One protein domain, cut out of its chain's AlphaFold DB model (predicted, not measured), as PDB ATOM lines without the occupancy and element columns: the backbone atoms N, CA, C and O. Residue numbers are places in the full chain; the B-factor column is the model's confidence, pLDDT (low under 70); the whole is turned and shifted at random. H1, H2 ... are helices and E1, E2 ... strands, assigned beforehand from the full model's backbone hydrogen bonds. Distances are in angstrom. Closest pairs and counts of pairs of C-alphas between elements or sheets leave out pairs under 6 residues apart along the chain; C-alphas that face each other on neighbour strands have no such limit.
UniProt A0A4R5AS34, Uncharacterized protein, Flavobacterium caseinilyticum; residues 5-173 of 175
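Overview. This is residues 5 to 173 of the 175 residues of an uncharacterized protein of Flavobacterium caseinilyticum (UniProt A0A4R5AS34). One strongly twisted sheet of nine strands runs the length of the domain as its core, the strands' lines turning by 169 degrees from edge to edge. H1 covers one face at the E2 and E4 end; toward the other end H2 and H3 are on that face and H4 is on the opposite one, giving three layers, with helices on both faces of a sheet. There are 169 printed residues with four named helices and nine named strands, in chain order E1 H1 E2 E3 E4 E5 E6 E7 H2 H3 E8 H4 E9; the sheet's order is E3 E2 E4 E5 E6 E7 E1 E8 E9, mixed. The class is mixed, helices and strands, and the whole is compact and rounded, with a radius of gyration of the C-alphas of 16.1 A and spans of 44 by 36 by 29 A.

Along the chain. Across the sheet stand E3, residues 44 to 53, 26.0 A long, which bends by 63 degrees at residue 50; E2, residues 32 to 41, 26.3 A; E4, 61 to 66; E5, 77 to 81; E6, 84 to 88; E7, 92 to 96; E1, 5 to 10, from C-alpha 5 at (-33.451, 32.502, -40.935); E8, 135 to 141, 18.7 A; and E9, 168 to 172, ending with C-alpha 172 at (-34.020, 21.865, -53.491). The helices are H1, 18 to 29, 16.4 A; H2, 103 to 112, 14.1 A; H3, 119 to 130, 16.6 A; and H4, 155 to 165, 15.4 A.

Arrangement. E4 E5 E6 E7 form a meander, each strand the antiparallel neighbour of the one before; N 79 and O 86 of E5 and E6 are 2.9 A apart, within hydrogen-bond range. E2 and E4 are parallel at 42 degrees, with N 34 and O 62 at 2.9 A. E7, H2 H3, E8 is a split strand-helix-strand unit, two same-way strands with E1 between them, its crossover right-handed. H1 lies over E2 and E4 at a height over the sheet of 8.3 A. H3, over E1 at 7.2 A, only just touches H1, only at their ends, with 3 pairs of C-alphas within 8 A, the closest those of Arg 28 and Asp 130 at 5.9 A. H4 lies over E1 and E8 at 9.3 A; H2 and H4 are apart. In H1, H2, H3 and H4 every O i to N i+4 pair is within hydrogen-bond range.

Size, cuts and confidence. The C-alphas farthest apart, those of Glu 42 and Glu 112, are 48.9 A apart. The printed part has no cut, and its one long link joins E8 to H4. The mean pLDDT of the printed part is 87.2, with residues 41 to 44, 58 to 60, 142 to 147 and 151 under 70.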
ATOM      1  N   ALA A   5     -33.080  33.496 -39.942       86.81
ATOM      2  CA  ALA A   5     -33.451  32.502 -40.935       86.81
ATOM      3  C   ALA A   5     -34.227  31.358 -40.274       86.81
ATOM      4  O   ALA A   5     -33.656  30.568 -39.521       86.81
ATOM      5  N   LYS A   6     -35.515  31.212 -40.602       87.25
ATOM      6  CA  LYS A   6     -36.286  30.023 -40.214       87.25
ATOM      7  C   LYS A   6     -36.322  29.006 -41.340       87.25
ATOM      8  O   LYS A   6     -36.533  29.359 -42.499       87.25
ATOM      9  N   ILE A   7     -36.118  27.743 -40.974       90.75
ATOM     10  CA  ILE A   7     -35.986  26.618 -41.897       90.75
ATOM     11  C   ILE A   7     -37.223  25.739 -41.770       90.75
ATOM     12  O   ILE A   7     -37.505  25.211 -40.694       90.75
ATOM     13  N   ILE A   8     -37.965  25.581 -42.862       92.31
ATOM     14  CA  ILE A   8     -39.244  24.866 -42.857       92.31
ATOM     15  C   ILE A   8     -39.310  23.953 -44.069       92.31
ATOM     16  O   ILE A   8     -38.909  24.323 -45.173       92.31
ATOM     17  N   SER A   9     -39.835  22.752 -43.875       94.56
ATOM     18  CA  SER A   9     -39.994  21.775 -44.942       94.56
ATOM     19  C   SER A   9     -41.261  20.955 -44.761       94.56
ATOM     20  O   SER A   9     -41.773  20.810 -43.653       94.56
ATOM     21  N   LYS A  10     -41.720  20.340 -45.849       95.25
ATOM     22  CA  LYS A  10     -42.626  19.195 -45.788       95.25
ATOM     23  C   LYS A  10     -41.932  17.981 -45.159       95.25
ATOM     24  O   LYS A  10     -40.714  17.835 -45.281       95.25
ATOM     25  N   HIS A  11     -42.710  17.091 -44.548       94.81
ATOM     26  CA  HIS A  11     -42.267  15.749 -44.155       94.81
ATOM     27  C   HIS A  11     -43.313  14.692 -44.527       94.81
ATOM     28  O   HIS A  11     -44.446  15.002 -44.891       94.81
ATOM     29  N   ASN A  12     -42.955  13.418 -44.380       95.50
ATOM     30  CA  ASN A  12     -43.874  12.283 -44.515       95.50
ATOM     31  C   ASN A  12     -43.788  11.296 -43.329       95.50
ATOM     32  O   ASN A  12     -44.044  10.104 -43.496       95.50
ATOM     33  N   LEU A  13     -43.392  11.790 -42.151       96.00
ATOM     34  CA  LEU A  13     -43.379  11.046 -40.886       96.00
ATOM     35  C   LEU A  13     -44.758  10.463 -40.512       96.00
ATOM     36  O   LEU A  13     -45.790  11.101 -40.731       96.00
ATOM     37  N   ASP A  14     -44.780   9.270 -39.905       96.12
ATOM     38  CA  ASP A  14     -46.012   8.637 -39.401       96.12
ATOM     39  C   ASP A  14     -46.481   9.256 -38.072       96.12
ATOM     40  O   ASP A  14     -46.077   8.840 -36.989       96.12
ATOM     41  N   LEU A  15     -47.400  10.221 -38.158       94.19
ATOM     42  CA  LEU A  15     -48.002  10.894 -37.000       94.19
ATOM     43  C   LEU A  15     -49.219  10.158 -36.402       94.19
ATOM     44  O   LEU A  15     -49.965  10.742 -35.618       94.19
ATOM     45  N   SER A  16     -49.492   8.900 -36.782       93.75
ATOM     46  CA  SER A  16     -50.718   8.211 -36.333       93.75
ATOM     47  C   SER A  16     -50.719   7.821 -34.850       93.75
ATOM     48  O   SER A  16     -51.787   7.585 -34.284       93.75
ATOM     49  N   SER A  17     -49.546   7.767 -34.215       95.12
ATOM     50  CA  SER A  17     -49.377   7.756 -32.759       95.12
ATOM     51  C   SER A  17     -47.956   8.187 -32.381       95.12
ATOM     52  O   SER A  17     -47.035   8.048 -33.184       95.12
ATOM     53  N   THR A  18     -47.755   8.636 -31.139       95.94
ATOM     54  CA  THR A  18     -46.433   9.037 -30.621       95.94
ATOM     55  C   THR A  18     -45.393   7.918 -30.734       95.94
ATOM     56  O   THR A  18     -44.270   8.160 -31.159       95.94
ATOM     57  N   GLU A  19     -45.770   6.673 -30.421       97.00
ATOM     58  CA  GLU A  19     -44.879   5.507 -30.539       97.00
ATOM     59  C   GLU A  19     -44.486   5.221 -31.997       97.00
ATOM     60  O   GLU A  19     -43.329   4.914 -32.284       97.00
ATOM     61  N   LYS A  20     -45.433   5.336 -32.937       97.50
ATOM     62  CA  LYS A  20     -45.145   5.123 -34.359       97.50
ATOM     63  C   LYS A  20     -44.236   6.204 -34.918       97.50
ATOM     64  O   LYS A  20     -43.293   5.858 -35.624       97.50
ATOM     65  N   LEU A  21     -44.473   7.461 -34.546       97.44
ATOM     66  CA  LEU A  21     -43.595   8.575 -34.884       97.44
ATOM     67  C   LEU A  21     -42.183   8.343 -34.338       97.44
ATOM     68  O   LEU A  21     -41.214   8.427 -35.089       97.44
ATOM     69  N   ALA A  22     -42.065   7.975 -33.059       96.88
ATOM     70  CA  ALA A  22     -40.780   7.668 -32.434       96.88
ATOM     71  C   ALA A  22     -40.045   6.536 -33.163       96.88
ATOM     72  O   ALA A  22     -38.849   6.646 -33.431       96.88
ATOM     73  N   ASN A  23     -40.745   5.457 -33.529       97.06
ATOM     74  CA  ASN A  23     -40.139   4.353 -34.266       97.06
ATOM     75  C   ASN A  23     -39.761   4.727 -35.707       97.06
ATOM     76  O   ASN A  23     -38.740   4.237 -36.195       97.06
ATOM     77  N   ASP A  24     -40.554   5.559 -36.387       97.25
ATOM     78  CA  ASP A  24     -40.227   6.068 -37.722       97.25
ATOM     79  C   ASP A  24     -38.940   6.903 -37.658       97.25
ATOM     80  O   ASP A  24     -37.947   6.532 -38.281       97.25
ATOM     81  N   ILE A  25     -38.886   7.919 -36.785       95.62
ATOM     82  CA  ILE A  25     -37.693   8.758 -36.558       95.62
ATOM     83  C   ILE A  25     -36.470   7.902 -36.219       95.62
ATOM     84  O   ILE A  25     -35.444   8.010 -36.889       95.62
ATOM     85  N   ALA A  26     -36.590   7.004 -35.235       94.62
ATOM     86  CA  ALA A  26     -35.502   6.121 -34.820       94.62
ATOM     87  C   ALA A  26     -34.972   5.282 -35.993       94.62
ATOM     88  O   ALA A  26     -33.771   5.071 -36.134       94.62
ATOM     89  N   THR A  27     -35.872   4.785 -36.848       94.31
ATOM     90  CA  THR A  27     -35.499   3.969 -38.009       94.31
ATOM     91  C   THR A  27     -34.760   4.785 -39.058       94.31
ATOM     92  O   THR A  27     -33.770   4.293 -39.592       94.31
ATOM     93  N   ARG A  28     -35.223   6.003 -39.354       93.75
ATOM     94  CA  ARG A  28     -34.641   6.834 -40.414       93.75
ATOM     95  C   ARG A  28     -33.295   7.426 -40.012       93.75
ATOM     96  O   ARG A  28     -32.342   7.287 -40.761       93.75
ATOM     97  N   LEU A  29     -33.192   7.944 -38.788       91.25
ATOM     98  CA  LEU A  29     -31.940   8.495 -38.254       91.25
ATOM     99  C   LEU A  29     -30.986   7.429 -37.694       91.25
ATOM    100  O   LEU A  29     -29.877   7.748 -37.266       91.25
ATOM    101  N   ASN A  30     -31.414   6.162 -37.640       91.12
ATOM    102  CA  ASN A  30     -30.683   5.076 -36.985       91.12
ATOM    103  C   ASN A  30     -30.238   5.451 -35.549       91.12
ATOM    104  O   ASN A  30     -29.092   5.217 -35.148       91.12
ATOM    105  N   SER A  31     -31.147   6.061 -34.783       90.25
ATOM    106  CA  SER A  31     -30.906   6.594 -33.437       90.25
ATOM    107  C   SER A  31     -31.859   5.997 -32.399       90.25
ATOM    108  O   SER A  31     -32.850   5.340 -32.731       90.25
ATOM    109  N   ASN A  32     -31.545   6.209 -31.120       94.19
ATOM    110  CA  ASN A  32     -32.450   5.865 -30.028       94.19
ATOM    111  C   ASN A  32     -33.381   7.047 -29.750       94.19
ATOM    112  O   ASN A  32     -32.914   8.179 -29.658       94.19
ATOM    113  N   VAL A  33     -34.674   6.778 -29.567       95.38
ATOM    114  CA  VAL A  33     -35.682   7.820 -29.314       95.38
ATOM    115  C   VAL A  33     -36.466   7.482 -28.053       95.38
ATOM    116  O   VAL A  33     -37.191   6.485 -28.024       95.38
ATOM    117  N   GLU A  34     -36.349   8.307 -27.015       95.56
ATOM    118  CA  GLU A  34     -37.294   8.311 -25.897       95.56
ATOM    119  C   GLU A  34     -38.456   9.231 -26.224       95.56
ATOM    120  O   GLU A  34     -38.267  10.336 -26.723       95.56
ATOM    121  N   TYR A  35     -39.671   8.761 -25.975       96.56
ATOM    122  CA  TYR A  35     -40.872   9.516 -26.283       96.56
ATOM    123  C   TYR A  35     -41.791   9.589 -25.076       96.56
ATOM    124  O   TYR A  35     -41.853   8.678 -24.243       96.56
ATOM    125  N   GLY A  36     -42.512  10.696 -24.980       95.38
ATOM    126  CA  GLY A  36     -43.319  10.987 -23.813       95.38
ATOM    127  C   GLY A  36     -44.259  12.157 -24.010       95.38
ATOM    128  O   GLY A  36     -44.270  12.813 -25.049       95.38
ATOM    129  N   GLU A  37     -45.070  12.402 -22.992       93.00
ATOM    130  CA  GLU A  37     -46.011  13.513 -22.985       93.00
ATOM    131  C   GLU A  37     -45.352  14.760 -22.415       93.00
ATOM    132  O   GLU A  37     -44.638  14.716 -21.405       93.00
ATOM    133  N   TYR A  38     -45.658  15.893 -23.033       89.19
ATOM    134  CA  TYR A  38     -45.425  17.180 -22.421       89.19
ATOM    135  C   TYR A  38     -46.417  17.406 -21.275       89.19
ATOM    136  O   TYR A  38     -47.628  17.214 -21.414       89.19
ATOM    137  N   SER A  39     -45.907  17.856 -20.132       84.25
ATOM    138  CA  SER A  39     -46.723  18.259 -18.992       84.25
ATOM    139  C   SER A  39     -46.254  19.600 -18.448       84.25
ATOM    140  O   SER A  39     -45.098  19.775 -18.060       84.25
ATOM    141  N   LYS A  40     -47.174  20.562 -18.381       73.25
ATOM    142  CA  LYS A  40     -46.919  21.860 -17.760       73.25
ATOM    143  C   LYS A  40     -47.106  21.734 -16.247       73.25
ATOM    144  O   LYS A  40     -48.234  21.651 -15.765       73.25
ATOM    145  N   GLY A  41     -46.005  21.688 -15.498       65.06
ATOM    146  CA  GLY A  41     -46.032  21.689 -14.033       65.06
ATOM    147  C   GLY A  41     -45.944  23.092 -13.434       65.06
ATOM    148  O   GLY A  41     -45.668  24.067 -14.129       65.06
ATOM    149  N   GLU A  42     -46.114  23.187 -12.110       60.28
ATOM    150  CA  GLU A  42     -46.007  24.452 -11.359       60.28
ATOM    151  C   GLU A  42     -44.628  25.129 -11.495       60.28
ATOM    152  O   GLU A  42     -44.534  26.348 -11.391       60.28
ATOM    153  N   ASN A  43     -43.575  24.350 -11.780       57.53
ATOM    154  CA  ASN A  43     -42.186  24.812 -11.887       57.53
ATOM    155  C   ASN A  43     -41.616  24.756 -13.318       57.53
ATOM    156  O   ASN A  43     -40.402  24.838 -13.483       57.53
ATOM    157  N   GLY A  44     -42.462  24.604 -14.344       64.31
ATOM    158  CA  GLY A  44     -42.036  24.643 -15.745       64.31
ATOM    159  C   GLY A  44     -42.404  23.405 -16.561       64.31
ATOM    160  O   GLY A  44     -43.410  22.740 -16.305       64.31
ATOM    161  N   HIS A  45     -41.595  23.153 -17.589       71.88
ATOM    162  CA  HIS A  45     -41.777  22.083 -18.566       71.88
ATOM    163  C   HIS A  45     -41.347  20.739 -17.969       71.88
ATOM    164  O   HIS A  45     -40.205  20.593 -17.538       71.88
ATOM    165  N   ASN A  46     -42.254  19.761 -17.937       83.06
ATOM    166  CA  ASN A  46     -41.953  18.399 -17.514       83.06
ATOM    167  C   ASN A  46     -42.150  17.425 -18.672       83.06
ATOM    168  O   ASN A  46     -43.140  17.497 -19.401       83.06
ATOM    169  N   PHE A  47     -41.234  16.469 -18.769       89.38
ATOM    170  CA  PHE A  47     -41.342  15.317 -19.650       89.38
ATOM    171  C   PHE A  47     -41.868  14.113 -18.868       89.38
ATOM    172  O   PHE A  47     -41.299  13.744 -17.838       89.38
ATOM    173  N   ILE A  48     -42.957  13.503 -19.339       92.44
ATOM    174  CA  ILE A  48     -43.482  12.252 -18.783       92.44
ATOM    175  C   ILE A  48     -43.121  11.118 -19.748       92.44
ATOM    176  O   ILE A  48     -43.791  10.980 -20.774       92.44
ATOM    177  N   PRO A  49     -42.095  10.300 -19.444       93.75
ATOM    178  CA  PRO A  49     -41.655   9.250 -20.351       93.75
ATOM    179  C   PRO A  49     -42.736   8.176 -20.502       93.75
ATOM    180  O   PRO A  49     -43.320   7.715 -19.517       93.75
ATOM    181  N   LEU A  50     -42.981   7.763 -21.743       96.12
ATOM    182  CA  LEU A  50     -43.883   6.660 -22.082       96.12
ATOM    183  C   LEU A  50     -43.116   5.412 -22.525       96.12
ATOM    184  O   LEU A  50     -43.553   4.294 -22.247       96.12
ATOM    185  N   GLY A  51     -41.982   5.587 -23.202       95.69
ATOM    186  CA  GLY A  51     -41.159   4.480 -23.670       95.69
ATOM    187  C   GLY A  51     -39.925   4.932 -24.440       95.69
ATOM    188  O   GLY A  51     -39.683   6.122 -24.638       95.69
ATOM    189  N   THR A  52     -39.147   3.952 -24.896       95.62
ATOM    190  CA  THR A  52     -37.922   4.173 -25.669       95.62
ATOM    191  C   THR A  52     -37.857   3.184 -26.824       95.62
ATOM    192  O   THR A  52     -38.050   1.982 -26.631       95.62
ATOM    193  N   ILE A  53     -37.541   3.678 -28.019       95.94
ATOM    194  CA  ILE A  53     -37.181   2.859 -29.176       95.94
ATOM    195  C   ILE A  53     -35.658   2.790 -29.253       95.94
ATOM    196  O   ILE A  53     -34.995   3.816 -29.400       95.94
ATOM    197  N   THR A  54     -35.098   1.584 -29.166       93.12
ATOM    198  CA  THR A  54     -33.648   1.360 -29.257       93.12
ATOM    199  C   THR A  54     -33.282   0.769 -30.618       93.12
ATOM    200  O   THR A  54     -33.782  -0.296 -30.986       93.12
ATOM    201  N   LYS A  55     -32.400   1.441 -31.366       88.56
ATOM    202  CA  LYS A  55     -31.865   0.977 -32.660       88.56
ATOM    203  C   LYS A  55     -30.383   0.632 -32.594       88.56
ATOM    204  O   LYS A  55     -29.941  -0.271 -33.300       88.56
ATOM    205  N   ASN A  56     -29.624   1.294 -31.724       82.00
ATOM    206  CA  ASN A  56     -28.192   1.073 -31.544       82.00
ATOM    207  C   ASN A  56     -27.790   1.177 -30.063       82.00
ATOM    208  O   ASN A  56     -28.155   2.101 -29.347       82.00
ATOM    209  N   GLU A  57     -26.979   0.236 -29.577       72.69
ATOM    210  CA  GLU A  57     -26.598   0.170 -28.151       72.69
ATOM    211  C   GLU A  57     -25.681   1.324 -27.694       72.69
ATOM    212  O   GLU A  57     -25.478   1.521 -26.500       72.69
ATOM    213  N   SER A  58     -25.120   2.097 -28.629       66.94
ATOM    214  CA  SER A  58     -24.221   3.236 -28.367       66.94
ATOM    215  C   SER A  58     -24.730   4.556 -28.964       66.94
ATOM    216  O   SER A  58     -23.945   5.476 -29.174       66.94
ATOM    217  N   GLY A  59     -26.016   4.621 -29.316       61.41
ATOM    218  CA  GLY A  59     -26.582   5.720 -30.093       61.41
ATOM    219  C   GLY A  59     -26.679   7.060 -29.396       61.41
ATOM    220  O   GLY A  59     -26.841   7.140 -28.179       61.41
ATOM    221  N   ILE A  60     -26.698   8.101 -30.231       66.62
ATOM    222  CA  ILE A  60     -27.225   9.419 -29.882       66.62
ATOM    223  C   ILE A  60     -28.677   9.240 -29.432       66.62
ATOM    224  O   ILE A  60     -29.446   8.504 -30.058       66.62
ATOM    225  N   PHE A  61     -29.009   9.880 -28.316       83.88
ATOM    226  CA  PHE A  61     -30.326   9.819 -27.707       83.88
ATOM    227  C   PHE A  61     -31.116  11.064 -28.089       83.88
ATOM    228  O   PHE A  61     -30.658  12.186 -27.872       83.88
ATOM    229  N   SER A  62     -32.284  10.842 -28.672       91.56
ATOM    230  CA  SER A  62     -33.235  11.873 -29.063       91.56
ATOM    231  C   SER A  62     -34.446  11.822 -28.140       91.56
ATOM    232  O   SER A  62     -34.877  10.728 -27.761       91.56
ATOM    233  N   THR A  63     -35.041  12.976 -27.843       94.81
ATOM    234  CA  THR A  63     -36.264  13.049 -27.031       94.81
ATOM    235  C   THR A  63     -37.412  13.582 -27.877       94.81
ATOM    236  O   THR A  63     -37.308  14.653 -28.468       94.81
ATOM    237  N   LEU A  64     -38.514  12.837 -27.945       96.50
ATOM    238  CA  LEU A  64     -39.732  13.216 -28.654       96.50
ATOM    239  C   LEU A  64     -40.843  13.563 -27.657       96.50
ATOM    240  O   LEU A  64     -41.380  12.695 -26.964       96.50
ATOM    241  N   TYR A  65     -41.235  14.828 -27.640       94.62
ATOM    242  CA  TYR A  65     -42.332  15.340 -26.832       94.62
ATOM    243  C   TYR A  65     -43.619  15.320 -27.643       94.62
ATOM    244  O   TYR A  65     -43.665  15.837 -28.759       94.62
ATOM    245  N   ASN A  66     -44.680  14.775 -27.058       94.50
ATOM    246  CA  ASN A  66     -46.043  14.932 -27.540       94.50
ATOM    247  C   ASN A  66     -46.687  16.162 -26.893       94.50
ATOM    248  O   ASN A  66     -46.845  16.204 -25.671       94.50
ATOM    249  N   LEU A  67     -47.062  17.149 -27.708       91.44
ATOM    250  CA  LEU A  67     -47.731  18.379 -27.280       91.44
ATOM    251  C   LEU A  67     -49.179  18.468 -27.766       91.44
ATOM    252  O   LEU A  67     -49.819  19.491 -27.549       91.44
ATOM    253  N   GLN A  68     -49.745  17.412 -28.356       85.81
ATOM    254  CA  GLN A  68     -51.115  17.434 -28.892       85.81
ATOM    255  C   GLN A  68     -52.187  17.796 -27.846       85.81
ATOM    256  O   GLN A  68     -53.283  18.232 -28.200       85.81
ATOM    257  N   ASN A  69     -51.881  17.623 -26.556       83.12
ATOM    258  CA  ASN A  69     -52.757  17.989 -25.443       83.12
ATOM    259  C   ASN A  69     -52.475  19.392 -24.857       83.12
ATOM    260  O   ASN A  69     -53.203  19.823 -23.960       83.12
ATOM    261  N   ASP A  70     -51.449  20.115 -25.324       82.31
ATOM    262  CA  ASP A  70     -51.176  21.497 -24.913       82.31
ATOM    263  C   ASP A  70     -51.965  22.484 -25.776       82.31
ATOM    264  O   ASP A  70     -51.685  22.698 -26.953       82.31
ATOM    265  N   THR A  71     -52.933  23.160 -25.161       74.81
ATOM    266  CA  THR A  71     -53.793  24.138 -25.839       74.81
ATOM    267  C   THR A  71     -53.069  25.410 -26.283       74.81
ATOM    268  O   THR A  71     -53.686  26.239 -26.945       74.81
ATOM    269  N   ASN A  72     -51.815  25.617 -25.871       75.62
ATOM    270  CA  ASN A  72     -51.025  26.800 -26.230       75.62
ATOM    271  C   ASN A  72     -49.973  26.516 -27.309       75.62
ATOM    272  O   ASN A  72     -49.277  27.445 -27.714       75.62
ATOM    273  N   SER A  73     -49.829  25.260 -27.746       76.62
ATOM    274  CA  SER A  73     -48.874  24.890 -28.789       76.62
ATOM    275  C   SER A  73     -49.513  24.978 -30.175       76.62
ATOM    276  O   SER A  73     -50.646  24.546 -30.377       76.62
ATOM    277  N   ASN A  74     -48.759  25.499 -31.146       80.06
ATOM    278  CA  ASN A  74     -49.139  25.474 -32.564       80.06
ATOM    279  C   ASN A  74     -48.601  24.232 -33.301       80.06
ATOM    280  O   ASN A  74     -48.964  24.010 -34.454       80.06
ATOM    281  N   TYR A  75     -47.737  23.442 -32.659       86.38
ATOM    282  CA  TYR A  75     -47.134  22.216 -33.190       86.38
ATOM    283  C   TYR A  75     -47.535  20.999 -32.351       86.38
ATOM    284  O   TYR A  75     -47.791  21.109 -31.149       86.38
ATOM    285  N   ASP A  76     -47.565  19.834 -32.995       89.62
ATOM    286  CA  ASP A  76     -48.036  18.583 -32.398       89.62
ATOM    287  C   ASP A  76     -46.929  17.878 -31.601       89.62
ATOM    288  O   ASP A  76     -47.200  17.278 -30.560       89.62
ATOM    289  N   PHE A  77     -45.677  17.965 -32.069       93.31
ATOM    290  CA  PHE A  77     -44.531  17.319 -31.430       93.31
ATOM    291  C   PHE A  77     -43.271  18.188 -31.466       93.31
ATOM    292  O   PHE A  77     -43.113  19.040 -32.342       93.31
ATOM    293  N   VAL A  78     -42.349  17.925 -30.541       93.44
ATOM    294  CA  VAL A  78     -40.976  18.457 -30.566       93.44
ATOM    295  C   VAL A  78     -40.007  17.294 -30.514       93.44
ATOM    296  O   VAL A  78     -40.102  16.458 -29.620       93.44
ATOM    297  N   LEU A  79     -39.078  17.248 -31.462       94.31
ATOM    298  CA  LEU A  79     -37.949  16.331 -31.447       94.31
ATOM    299  C   LEU A  79     -36.686  17.106 -31.060       94.31
ATOM    300  O   LEU A  79     -36.243  17.975 -31.809       94.31
ATOM    301  N   GLU A  80     -36.103  16.767 -29.917       92.06
ATOM    302  CA  GLU A  80     -34.802  17.270 -29.476       92.06
ATOM    303  C   GLU A  80     -33.693  16.317 -29.947       92.06
ATOM    304  O   GLU A  80     -33.705  15.120 -29.634       92.06
ATOM    305  N   LEU A  81     -32.739  16.853 -30.714       86.56
ATOM    306  CA  LEU A  81     -31.549  16.168 -31.224       86.56
ATOM    307  C   LEU A  81     -30.298  16.912 -30.744       86.56
ATOM    308  O   LEU A  81     -29.847  17.867 -31.369       86.56
ATOM    309  N   GLY A  82     -29.726  16.482 -29.618       83.62
ATOM    310  CA  GLY A  82     -28.612  17.210 -29.007       83.62
ATOM    311  C   GLY A  82     -29.056  18.594 -28.528       83.62
ATOM    312  O   GLY A  82     -29.879  18.682 -27.625       83.62
ATOM    313  N   GLU A  83     -28.504  19.656 -29.121       81.56
ATOM    314  CA  GLU A  83     -28.876  21.054 -28.826       81.56
ATOM    315  C   GLU A  83     -29.926  21.615 -29.804       81.56
ATOM    316  O   GLU A  83     -30.386  22.742 -29.641       81.56
ATOM    317  N   GLU A  84     -30.320  20.839 -30.816       85.00
ATOM    318  CA  GLU A  84     -31.281  21.253 -31.837       85.00
ATOM    319  C   GLU A  84     -32.702  20.816 -31.488       85.00
ATOM    320  O   GLU A  84     -32.926  19.710 -30.988       85.00
ATOM    321  N   ALA A  85     -33.680  21.647 -31.855       89.19
ATOM    322  CA  ALA A  85     -35.093  21.312 -31.746       89.19
ATOM    323  C   ALA A  85     -35.773  21.353 -33.117       89.19
ATOM    324  O   ALA A  85     -35.642  22.303 -33.892       89.19
ATOM    325  N   LYS A  86     -36.552  20.313 -33.400       91.75
ATOM    326  CA  LYS A  86     -37.375  20.193 -34.600       91.75
ATOM    327  C   LYS A  86     -38.846  20.188 -34.188       91.75
ATOM    328  O   LYS A  86     -39.304  19.265 -33.514       91.75
ATOM    329  N   LEU A  87     -39.576  21.232 -34.572       91.56
ATOM    330  CA  LEU A  87     -41.011  21.368 -34.327       91.56
ATOM    331  C   LEU A  87     -41.775  20.643 -35.433       91.56
ATOM    332  O   LEU A  87     -41.640  20.991 -36.606       91.56
ATOM    333  N   ILE A  88     -42.581  19.650 -35.074       92.81
ATOM    334  CA  ILE A  88     -43.321  18.825 -36.028       92.81
ATOM    335  C   ILE A  88     -44.795  19.226 -35.981       92.81
ATOM    336  O   ILE A  88     -45.470  19.123 -34.955       92.81
ATOM    337  N   TYR A  89     -45.283  19.679 -37.127       91.12
ATOM    338  CA  TYR A  89     -46.682  19.968 -37.413       91.12
ATOM    339  C   TYR A  89     -47.275  18.800 -38.206       91.12
ATOM    340  O   TYR A  89     -46.593  17.843 -38.548       91.12
ATOM    341  N   LYS A  90     -48.552  18.886 -38.567       88.56
ATOM    342  CA  LYS A  90     -49.231  17.830 -39.328       88.56
ATOM    343  C   LYS A  90     -48.601  17.494 -40.695       88.56
ATOM    344  O   LYS A  90     -48.659  16.341 -41.112       88.56
ATOM    345  N   ASP A  91     -48.097  18.496 -41.415       89.38
ATOM    346  CA  ASP A  91     -47.579  18.370 -42.796       89.38
ATOM    347  C   ASP A  91     -46.214  19.059 -42.976       89.38
ATOM    348  O   ASP A  91     -45.663  19.111 -44.072       89.38
ATOM    349  N   MET A  92     -45.678  19.642 -41.902       92.62
ATOM    350  CA  MET A  92     -44.499  20.499 -41.942       92.62
ATOM    351  C   MET A  92     -43.616  20.248 -40.735       92.62
ATOM    352  O   MET A  92     -44.094  19.924 -39.653       92.62
ATOM    353  N   ILE A  93     -42.321  20.429 -40.922       92.75
ATOM    354  CA  ILE A  93     -41.337  20.438 -39.855       92.75
ATOM    355  C   ILE A  93     -40.615  21.777 -39.919       92.75
ATOM    356  O   ILE A  93     -40.181  22.205 -40.990       92.75
ATOM    357  N   SER A  94     -40.538  22.454 -38.780       90.06
ATOM    358  CA  SER A  94     -39.673  23.611 -38.603       90.06
ATOM    359  C   SER A  94     -38.447  23.183 -37.834       90.06
ATOM    360  O   SER A  94     -38.536  22.439 -36.859       90.06
ATOM    361  N   PHE A  95     -37.310  23.713 -38.233       87.31
ATOM    362  CA  PHE A  95     -36.054  23.494 -37.554       87.31
ATOM    363  C   PHE A  95     -35.620  24.782 -36.851       87.31
ATOM    364  O   PHE A  95     -35.645  25.858 -37.453       87.31
ATOM    365  N   ILE A  96     -35.264  24.660 -35.573       78.00
ATOM    366  CA  ILE A  96     -34.719  25.751 -34.768       78.00
ATOM    367  C   ILE A  96     -33.210  25.506 -34.636       78.00
ATOM    368  O   ILE A  96     -32.824  24.547 -33.959       78.00
ATOM    369  N   PRO A  97     -32.363  26.334 -35.274       75.06
ATOM    370  CA  PRO A  97     -30.920  26.240 -35.104       75.06
ATOM    371  C   PRO A  97     -30.525  26.540 -33.645       75.06
ATOM    372  O   PRO A  97     -31.195  27.340 -32.988       75.06
ATOM    373  N   PRO A  98     -29.429  25.959 -33.119       72.88
ATOM    374  CA  PRO A  98     -28.996  26.218 -31.746       72.88
ATOM    375  C   PRO A  98     -28.384  27.621 -31.565       72.88
ATOM    376  O   PRO A  98     -28.181  28.071 -30.439       72.88
ATOM    377  N   TRP A  99     -28.106  28.331 -32.664       75.75
ATOM    378  CA  TRP A  99     -27.656  29.723 -32.683       75.75
ATOM    379  C   TRP A  99     -28.533  30.583 -33.602       75.75
ATOM    380  O   TRP A  99     -29.114  30.088 -34.566       75.75
ATOM    381  N   GLU A 100     -28.615  31.885 -33.308       75.06
ATOM    382  CA  GLU A 100     -29.343  32.854 -34.139       75.06
ATOM    383  C   GLU A 100     -28.648  33.017 -35.501       75.06
ATOM    384  O   GLU A 100     -27.617  33.689 -35.620       75.06
ATOM    385  N   GLU A 101     -29.212  32.402 -36.539       80.88
ATOM    386  CA  GLU A 101     -28.722  32.500 -37.914       80.88
ATOM    387  C   GLU A 101     -29.307  33.710 -38.633       80.88
ATOM    388  O   GLU A 101     -30.524  33.845 -38.735       80.88
ATOM    389  N   GLN A 102     -28.454  34.579 -39.179       88.25
ATOM    390  CA  GLN A 102     -28.904  35.768 -39.911       88.25
ATOM    391  C   GLN A 102     -29.275  35.407 -41.350       88.25
ATOM    392  O   GLN A 102     -28.421  34.969 -42.123       88.25
ATOM    393  N   PHE A 103     -30.514  35.689 -41.747       90.00
ATOM    394  CA  PHE A 103     -31.062  35.379 -43.067       90.00
ATOM    395  C   PHE A 103     -30.186  35.853 -44.227       90.00
ATOM    396  O   PHE A 103     -29.894  35.070 -45.128       90.00
ATOM    397  N   ASP A 104     -29.706  37.097 -44.188       91.31
ATOM    398  CA  ASP A 104     -28.877  37.657 -45.261       91.31
ATOM    399  C   ASP A 104     -27.544  36.898 -45.430       91.31
ATOM    400  O   ASP A 104     -27.004  36.827 -46.536       91.31
ATOM    401  N   THR A 105     -27.020  36.301 -44.350       91.38
ATOM    402  CA  THR A 105     -25.805  35.469 -44.403       91.38
ATOM    403  C   THR A 105     -26.108  34.149 -45.101       91.38
ATOM    404  O   THR A 105     -25.447  33.811 -46.082       91.38
ATOM    405  N   VAL A 106     -27.175  33.467 -44.679       92.50
ATOM    406  CA  VAL A 106     -27.607  32.196 -45.279       92.50
ATOM    407  C   VAL A 106     -27.974  32.373 -46.757       92.50
ATOM    408  O   VAL A 106     -27.603  31.555 -47.600       92.50
ATOM    409  N   LEU A 107     -28.657  33.469 -47.105       94.12
ATOM    410  CA  LEU A 107     -28.995  33.811 -48.486       94.12
ATOM    411  C   LEU A 107     -27.736  34.042 -49.328       94.12
ATOM    412  O   LEU A 107     -27.654  33.559 -50.459       94.12
ATOM    413  N   LYS A 108     -26.744  34.762 -48.797       94.81
ATOM    414  CA  LYS A 108     -25.468  34.963 -49.486       94.81
ATOM    415  C   LYS A 108     -24.768  33.628 -49.740       94.81
ATOM    416  O   LYS A 108     -24.373  33.374 -50.876       94.81
ATOM    417  N   ASP A 109     -24.671  32.773 -48.727       94.25
ATOM    418  CA  ASP A 109     -24.031  31.461 -48.853       94.25
ATOM    419  C   ASP A 109     -24.771  30.555 -49.846       94.25
ATOM    420  O   ASP A 109     -24.157  29.796 -50.600       94.25
ATOM    421  N   TYR A 110     -26.101  30.661 -49.912       94.44
ATOM    422  CA  TYR A 110     -26.896  29.987 -50.933       94.44
ATOM    423  C   TYR A 110     -26.542  30.477 -52.345       94.44
ATOM    424  O   TYR A 110     -26.276  29.664 -53.232       94.44
ATOM    425  N   LEU A 111     -26.493  31.796 -52.553       94.25
ATOM    426  CA  LEU A 111     -26.168  32.404 -53.849       94.25
ATOM    427  C   LEU A 111     -24.719  32.133 -54.288       94.25
ATOM    428  O   LEU A 111     -24.451  32.029 -55.486       94.25
ATOM    429  N   GLU A 112     -23.794  32.000 -53.337       95.31
ATOM    430  CA  GLU A 112     -22.388  31.647 -53.572       95.31
ATOM    431  C   GLU A 112     -22.165  30.128 -53.706       95.31
ATOM    432  O   GLU A 112     -21.082  29.693 -54.103       95.31
ATOM    433  N   GLY A 113     -23.191  29.313 -53.432       90.69
ATOM    434  CA  GLY A 113     -23.138  27.852 -53.505       90.69
ATOM    435  C   GLY A 113     -22.363  27.191 -52.360       90.69
ATOM    436  O   GLY A 113     -22.057  26.002 -52.441       90.69
ATOM    437  N   THR A 114     -22.043  27.938 -51.303       92.81
ATOM    438  CA  THR A 114     -21.303  27.465 -50.125       92.81
ATOM    439  C   THR A 114     -22.222  26.852 -49.073       92.81
ATOM    440  O   THR A 114     -21.779  25.959 -48.352       92.81
ATOM    441  N   LEU A 115     -23.505  27.236 -49.040       92.12
ATOM    442  CA  LEU A 115     -24.480  26.762 -48.047       92.12
ATOM    443  C   LEU A 115     -24.586  25.230 -47.997       92.12
ATOM    444  O   LEU A 115     -24.569  24.637 -46.931       92.12
ATOM    445  N   ILE A 116     -24.661  24.570 -49.155       86.81
ATOM    446  CA  ILE A 116     -24.822  23.105 -49.232       86.81
ATOM    447  C   ILE A 116     -23.548  22.374 -48.778       86.81
ATOM    448  O   ILE A 116     -23.602  21.221 -48.364       86.81
ATOM    449  N   THR A 117     -22.393  23.033 -48.875       86.88
ATOM    450  CA  THR A 117     -21.107  22.474 -48.436       86.88
ATOM    451  C   THR A 117     -20.785  22.786 -46.981       86.88
ATOM    452  O   THR A 117     -19.807  22.249 -46.457       86.88
ATOM    453  N   ASP A 118     -21.571  23.651 -46.340       91.56
ATOM    454  CA  ASP A 118     -21.441  23.910 -44.920       91.56
ATOM    455  C   ASP A 118     -21.787  22.625 -44.138       91.56
ATOM    456  O   ASP A 118     -22.853  22.041 -44.362       91.56
ATOM    457  N   PRO A 119     -20.899  22.134 -43.251       90.62
ATOM    458  CA  PRO A 119     -21.116  20.869 -42.553       90.62
ATOM    459  C   PRO A 119     -22.397  20.835 -41.721       90.62
ATOM    460  O   PRO A 119     -23.005  19.775 -41.591       90.62
ATOM    461  N   TYR A 120     -22.796  21.975 -41.160       88.69
ATOM    462  CA  TYR A 120     -23.996  22.064 -40.353       88.69
ATOM    463  C   TYR A 120     -25.245  21.990 -41.235       88.69
ATOM    464  O   TYR A 120     -26.071  21.098 -41.044       88.69
ATOM    465  N   TYR A 121     -25.347  22.837 -42.264       90.75
ATOM    466  CA  TYR A 121     -26.503  22.801 -43.170       90.75
ATOM    467  C   TYR A 121     -26.600  21.493 -43.954       90.75
ATOM    468  O   TYR A 121     -27.705  21.006 -44.177       90.75
ATOM    469  N   SER A 122     -25.470  20.881 -44.319       91.12
ATOM    470  CA  SER A 122     -25.463  19.542 -44.912       91.12
ATOM    471  C   SER A 122     -26.113  18.518 -43.976       91.12
ATOM    472  O   SER A 122     -26.944  17.743 -44.436       91.12
ATOM    473  N   GLY A 123     -25.790  18.536 -42.677       90.62
ATOM    474  CA  GLY A 123     -26.417  17.650 -41.692       90.62
ATOM    475  C   GLY A 123     -27.916  17.916 -41.527       90.62
ATOM    476  O   GLY A 123     -28.719  16.988 -41.554       90.62
ATOM    477  N   VAL A 124     -28.317  19.190 -41.459       90.56
ATOM    478  CA  VAL A 124     -29.738  19.577 -41.398       90.56
ATOM    479  C   VAL A 124     -30.498  19.094 -42.638       90.56
ATOM    480  O   VAL A 124     -31.617  18.591 -42.533       90.56
ATOM    481  N   PHE A 125     -29.909  19.223 -43.828       93.44
ATOM    482  CA  PHE A 125     -30.517  18.747 -45.067       93.44
ATOM    483  C   PHE A 125     -30.590  17.221 -45.137       93.44
ATOM    484  O   PHE A 125     -31.561  16.704 -45.686       93.44
ATOM    485  N   ASP A 126     -29.619  16.502 -44.577       92.62
ATOM    486  CA  ASP A 126     -29.658  15.042 -44.457       92.62
ATOM    487  C   ASP A 126     -30.840  14.598 -43.587       92.62
ATOM    488  O   ASP A 126     -31.690  13.845 -44.064       92.62
ATOM    489  N   ASP A 127     -30.982  15.166 -42.385       92.12
ATOM    490  CA  ASP A 127     -32.110  14.887 -41.484       92.12
ATOM    491  C   ASP A 127     -33.465  15.157 -42.160       92.12
ATOM    492  O   ASP A 127     -34.395  14.348 -42.100       92.12
ATOM    493  N   LEU A 128     -33.605  16.316 -42.814       94.00
ATOM    494  CA  LEU A 128     -34.853  16.690 -43.482       94.00
ATOM    495  C   LEU A 128     -35.163  15.754 -44.657       94.00
ATOM    496  O   LEU A 128     -36.321  15.358 -44.821       94.00
ATOM    497  N   ARG A 129     -34.155  15.356 -45.448       95.19
ATOM    498  CA  ARG A 129     -34.319  14.351 -46.513       95.19
ATOM    499  C   ARG A 129     -34.770  13.014 -45.949       95.19
ATOM    500  O   ARG A 129     -35.699  12.418 -46.498       95.19
ATOM    501  N   ASP A 130     -34.185  12.582 -44.837       94.31
ATOM    502  CA  ASP A 130     -34.603  11.368 -44.142       94.31
ATOM    503  C   ASP A 130     -36.062  11.475 -43.685       94.31
ATOM    504  O   ASP A 130     -36.826  10.519 -43.805       94.31
ATOM    505  N   PHE A 131     -36.537  12.657 -43.298       94.88
ATOM    506  CA  PHE A 131     -37.955  12.901 -42.998       94.88
ATOM    507  C   PHE A 131     -38.862  13.067 -44.225       94.88
ATOM    508  O   PHE A 131     -40.072  13.267 -44.078       94.88
ATOM    509  N   GLY A 132     -38.323  12.900 -45.431       94.56
ATOM    510  CA  GLY A 132     -39.065  12.913 -46.688       94.56
ATOM    511  C   GLY A 132     -39.184  14.287 -47.342       94.56
ATOM    512  O   GLY A 132     -40.037  14.454 -48.213       94.56
ATOM    513  N   ALA A 133     -38.364  15.257 -46.934       94.88
ATOM    514  CA  ALA A 133     -38.269  16.551 -47.594       94.88
ATOM    515  C   ALA A 133     -37.626  16.439 -48.984       94.88
ATOM    516  O   ALA A 133     -36.584  15.805 -49.154       94.88
ATOM    517  N   ASP A 134     -38.204  17.124 -49.968       94.38
ATOM    518  CA  ASP A 134     -37.630  17.336 -51.304       94.38
ATOM    519  C   ASP A 134     -37.095  18.765 -51.496       94.38
ATOM    520  O   ASP A 134     -36.334  19.050 -52.424       94.38
ATOM    521  N   LYS A 135     -37.491  19.687 -50.619       94.38
ATOM    522  CA  LYS A 135     -37.082  21.090 -50.635       94.38
ATOM    523  C   LYS A 135     -37.245  21.716 -49.258       94.38
ATOM    524  O   LYS A 135     -38.090  21.294 -48.477       94.38
ATOM    525  N   VAL A 136     -36.496  22.781 -49.024       94.12
ATOM    526  CA  VAL A 136     -36.506  23.561 -47.789       94.12
ATOM    527  C   VAL A 136     -36.802  25.012 -48.123       94.12
ATOM    528  O   VAL A 136     -36.229  25.563 -49.062       94.12
ATOM    529  N   LEU A 137     -37.704  25.623 -47.364       94.00
ATOM    530  CA  LEU A 137     -37.990  27.049 -47.403       94.00
ATOM    531  C   LEU A 137     -37.217  27.731 -46.276       94.00
ATOM    532  O   LEU A 137     -37.378  27.378 -45.108       94.00
ATOM    533  N   PHE A 138     -36.413  28.718 -46.649       92.75
ATOM    534  CA  PHE A 138     -35.799  29.664 -45.733       92.75
ATOM    535  C   PHE A 138     -36.635  30.939 -45.723       92.75
ATOM    536  O   PHE A 138     -36.917  31.499 -46.785       92.75
ATOM    537  N   VAL A 139     -37.026  31.392 -44.536       89.62
ATOM    538  CA  VAL A 139     -37.878  32.573 -44.338       89.62
ATOM    539  C   VAL A 139     -37.133  33.591 -43.491       89.62
ATOM    540  O   VAL A 139     -36.596  33.235 -42.442       89.62
ATOM    541  N   LYS A 140     -37.112  34.846 -43.941       87.75
ATOM    542  CA  LYS A 140     -36.638  35.989 -43.166       87.75
ATOM    543  C   LYS A 140     -37.746  36.401 -42.220       87.75
ATOM    544  O   LYS A 140     -38.704  37.039 -42.649       87.75
ATOM    545  N   GLU A 141     -37.643  36.029 -40.952       72.94
ATOM    546  CA  GLU A 141     -38.666  36.420 -39.988       72.94
ATOM    547  C   GLU A 141     -38.177  37.533 -39.071       72.94
ATOM    548  O   GLU A 141     -37.075  37.521 -38.528       72.94
ATOM    549  N   LEU A 142     -39.046  38.522 -38.899       58.81
ATOM    550  CA  LEU A 142     -38.810  39.679 -38.050       58.81
ATOM    551  C   LEU A 142     -39.005  39.365 -36.554       58.81
ATOM    552  O   LEU A 142     -38.558  40.146 -35.712       58.81
ATOM    553  N   ASN A 143     -39.676  38.257 -36.212       59.28
ATOM    554  CA  ASN A 143     -39.971  37.867 -34.836       59.28
ATOM    555  C   ASN A 143     -39.518  36.414 -34.549       59.28
ATOM    556  O   ASN A 143     -40.038  35.475 -35.163       59.28
ATOM    557  N   PRO A 144     -38.578  36.196 -33.611       51.22
ATOM    558  CA  PRO A 144     -38.035  34.863 -33.335       51.22
ATOM    559  C   PRO A 144     -39.073  33.900 -32.735       51.22
ATOM    560  O   PRO A 144     -39.001  32.694 -32.953       51.22
ATOM    561  N   GLU A 145     -40.086  34.407 -32.023       51.56
ATOM    562  CA  GLU A 145     -40.796  33.584 -31.035       51.56
ATOM    563  C   GLU A 145     -41.850  32.612 -31.585       51.56
ATOM    564  O   GLU A 145     -42.144  31.631 -30.910       51.56
ATOM    565  N   THR A 146     -42.442  32.810 -32.767       56.25
ATOM    566  CA  THR A 146     -43.423  31.837 -33.290       56.25
ATOM    567  C   THR A 146     -43.609  31.947 -34.793       56.25
ATOM    568  O   THR A 146     -44.016  32.985 -35.292       56.25
ATOM    569  N   LEU A 147     -43.397  30.838 -35.503       65.44
ATOM    570  CA  LEU A 147     -43.976  30.675 -36.831       65.44
ATOM    571  C   LEU A 147     -45.502  30.717 -36.694       65.44
ATOM    572  O   LEU A 147     -46.072  29.863 -36.006       65.44
ATOM    573  N   ASP A 148     -46.165  31.676 -37.342       71.81
ATOM    574  CA  ASP A 148     -47.635  31.743 -37.414       71.81
ATOM    575  C   ASP A 148     -48.184  30.673 -38.380       71.81
ATOM    576  O   ASP A 148     -48.801  30.953 -39.409       71.81
ATOM    577  N   ILE A 149     -47.892  29.408 -38.072       74.94
ATOM    578  CA  ILE A 149     -48.451  28.242 -38.745       74.94
ATOM    579  C   ILE A 149     -49.781  27.926 -38.075       74.94
ATOM    580  O   ILE A 149     -49.850  27.589 -36.892       74.94
ATOM    581  N   LYS A 150     -50.861  27.994 -38.855       71.50
ATOM    582  CA  LYS A 150     -52.193  27.649 -38.354       71.50
ATOM    583  C   LYS A 150     -52.317  26.139 -38.188       71.50
ATOM    584  O   LYS A 150     -51.897  25.376 -39.058       71.50
ATOM    585  N   ALA A 151     -53.009  25.707 -37.133       62.12
ATOM    586  CA  ALA A 151     -53.403  24.314 -36.959       62.12
ATOM    587  C   ALA A 151     -54.175  23.838 -38.209       62.12
ATOM    588  O   ALA A 151     -55.286  24.305 -38.469       62.12
ATOM    589  N   ASN A 152     -53.592  22.909 -38.975       72.25
ATOM    590  CA  ASN A 152     -54.060  22.365 -40.267       72.25
ATOM    591  C   ASN A 152     -53.683  23.120 -41.554       72.25
ATOM    592  O   ASN A 152     -54.191  22.751 -42.615       72.25
ATOM    593  N   GLN A 153     -52.813  24.130 -41.517       84.00
ATOM    594  CA  GLN A 153     -52.257  24.671 -42.759       84.00
ATOM    595  C   GLN A 153     -51.382  23.608 -43.435       84.00
ATOM    596  O   GLN A 153     -50.564  22.967 -42.781       84.00
ATOM    597  N   THR A 154     -51.592  23.390 -44.732       89.00
ATOM    598  CA  THR A 154     -50.724  22.513 -45.538       89.00
ATOM    599  C   THR A 154     -49.427  23.227 -45.891       89.00
ATOM    600  O   THR A 154     -49.390  24.461 -45.938       89.00
ATOM    601  N   TRP A 155     -48.390  22.460 -46.211       90.00
ATOM    602  CA  TRP A 155     -47.134  22.996 -46.721       90.00
ATOM    603  C   TRP A 155     -47.339  23.900 -47.939       90.00
ATOM    604  O   TRP A 155     -46.765  24.984 -48.010       90.00
ATOM    605  N   GLU A 156     -48.188  23.499 -48.888       90.94
ATOM    606  CA  GLU A 156     -48.412  24.275 -50.109       90.94
ATOM    607  C   GLU A 156     -49.102  25.616 -49.820       90.94
ATOM    608  O   GLU A 156     -48.741  26.630 -50.415       90.94
ATOM    609  N   GLN A 157     -50.055  25.641 -48.882       90.38
ATOM    610  CA  GLN A 157     -50.702  26.882 -48.442       90.38
ATOM    611  C   GLN A 157     -49.726  27.791 -47.698       90.38
ATOM    612  O   GLN A 157     -49.687  28.988 -47.959       90.38
ATOM    613  N   TYR A 158     -48.951  27.229 -46.771       89.38
ATOM    614  CA  TYR A 158     -47.993  27.989 -45.978       89.38
ATOM    615  C   TYR A 158     -46.882  28.577 -46.852       89.38
ATOM    616  O   TYR A 158     -46.637  29.780 -46.812       89.38
ATOM    617  N   SER A 159     -46.266  27.756 -47.707       88.88
ATOM    618  CA  SER A 159     -45.207  28.195 -48.621       88.88
ATOM    619  C   SER A 159     -45.684  29.314 -49.545       88.88
ATOM    620  O   SER A 159     -44.943  30.271 -49.740       88.88
ATOM    621  N   ALA A 160     -46.894  29.220 -50.107       88.50
ATOM    622  CA  ALA A 160     -47.434  30.272 -50.968       88.50
ATOM    623  C   ALA A 160     -47.681  31.573 -50.187       88.50
ATOM    624  O   ALA A 160     -47.227  32.635 -50.608       88.50
ATOM    625  N   ASP A 161     -48.333  31.479 -49.023       87.69
ATOM    626  CA  ASP A 161     -48.633  32.635 -48.174       87.69
ATOM    627  C   ASP A 161     -47.363  33.378 -47.735       87.69
ATOM    628  O   ASP A 161     -47.355  34.608 -47.704       87.69
ATOM    629  N   ILE A 162     -46.309  32.643 -47.367       87.75
ATOM    630  CA  ILE A 162     -45.039  33.223 -46.925       87.75
ATOM    631  C   ILE A 162     -44.289  33.863 -48.084       87.75
ATOM    632  O   ILE A 162     -43.828  34.989 -47.947       87.75
ATOM    633  N   GLN A 163     -44.214  33.201 -49.238       86.69
ATOM    634  CA  GLN A 163     -43.529  33.755 -50.408       86.69
ATOM    635  C   GLN A 163     -44.176  35.043 -50.939       86.69
ATOM    636  O   GLN A 163     -43.514  35.820 -51.625       86.69
ATOM    637  N   GLU A 164     -45.452  35.291 -50.630       86.31
ATOM    638  CA  GLU A 164     -46.134  36.551 -50.948       86.31
ATOM    639  C   GLU A 164     -45.872  37.674 -49.932       86.31
ATOM    640  O   GLU A 164     -46.008  38.850 -50.280       86.31
ATOM    641  N   LYS A 165     -45.551  37.336 -48.677       85.75
ATOM    642  CA  LYS A 165     -45.544  38.286 -47.548       85.75
ATOM    643  C   LYS A 165     -44.154  38.598 -47.020       85.75
ATOM    644  O   LYS A 165     -43.925  39.723 -46.590       85.75
ATOM    645  N   GLU A 166     -43.258  37.622 -47.067       85.25
ATOM    646  CA  GLU A 166     -41.954  37.666 -46.422       85.25
ATOM    647  C   GLU A 166     -40.834  37.406 -47.434       85.25
ATOM    648  O   GLU A 166     -40.990  36.672 -48.418       85.25
ATOM    649  N   GLU A 167     -39.665  37.984 -47.169       90.81
ATOM    650  CA  GLU A 167     -38.459  37.652 -47.921       90.81
ATOM    651  C   GLU A 167     -38.084  36.187 -47.643       90.81
ATOM    652  O   GLU A 167     -37.986  35.751 -46.497       90.81
ATOM    653  N   SER A 168     -37.943  35.389 -48.698       92.69
ATOM    654  CA  SER A 168     -37.744  33.944 -48.574       92.69
ATOM    655  C   SER A 168     -37.081  33.350 -49.815       92.69
ATOM    656  O   SER A 168     -37.138  33.920 -50.907       92.69
ATOM    657  N   PHE A 169     -36.451  32.184 -49.660       93.75
ATOM    658  CA  PHE A 169     -35.895  31.414 -50.775       93.75
ATOM    659  C   PHE A 169     -36.034  29.906 -50.549       93.75
ATOM    660  O   PHE A 169     -36.173  29.438 -49.421       93.75
ATOM    661  N   ILE A 170     -36.024  29.139 -51.643       94.31
ATOM    662  CA  ILE A 170     -36.168  27.679 -51.614       94.31
ATOM    663  C   ILE A 170     -34.861  27.014 -52.033       94.31
ATOM    664  O   ILE A 170     -34.304  27.321 -53.087       94.31
ATOM    665  N   VAL A 171     -34.442  26.024 -51.250       94.56
ATOM    666  CA  VAL A 171     -33.350  25.107 -51.577       94.56
ATOM    667  C   VAL A 171     -33.945  23.748 -51.934       94.56
ATOM    668  O   VAL A 171     -34.688  23.170 -51.147       94.56
ATOM    669  N   ALA A 172     -33.641  23.228 -53.122       93.69
ATOM    670  CA  ALA A 172     -34.020  21.865 -53.491       93.69
ATOM    671  C   ALA A 172     -33.060  20.864 -52.836       93.69
ATOM    672  O   ALA A 172     -31.842  20.996 -52.973       93.69
ATOM    673  N   LEU A 173     -33.603  19.848 -52.170       90.81
ATOM    674  CA  LEU A 173     -32.828  18.757 -51.595       90.81
ATOM    675  C   LEU A 173     -32.744  17.644 -52.642       90.81
ATOM    676  O   LEU A 173     -33.632  16.803 -52.758       90.81
TER     677      LEU A 173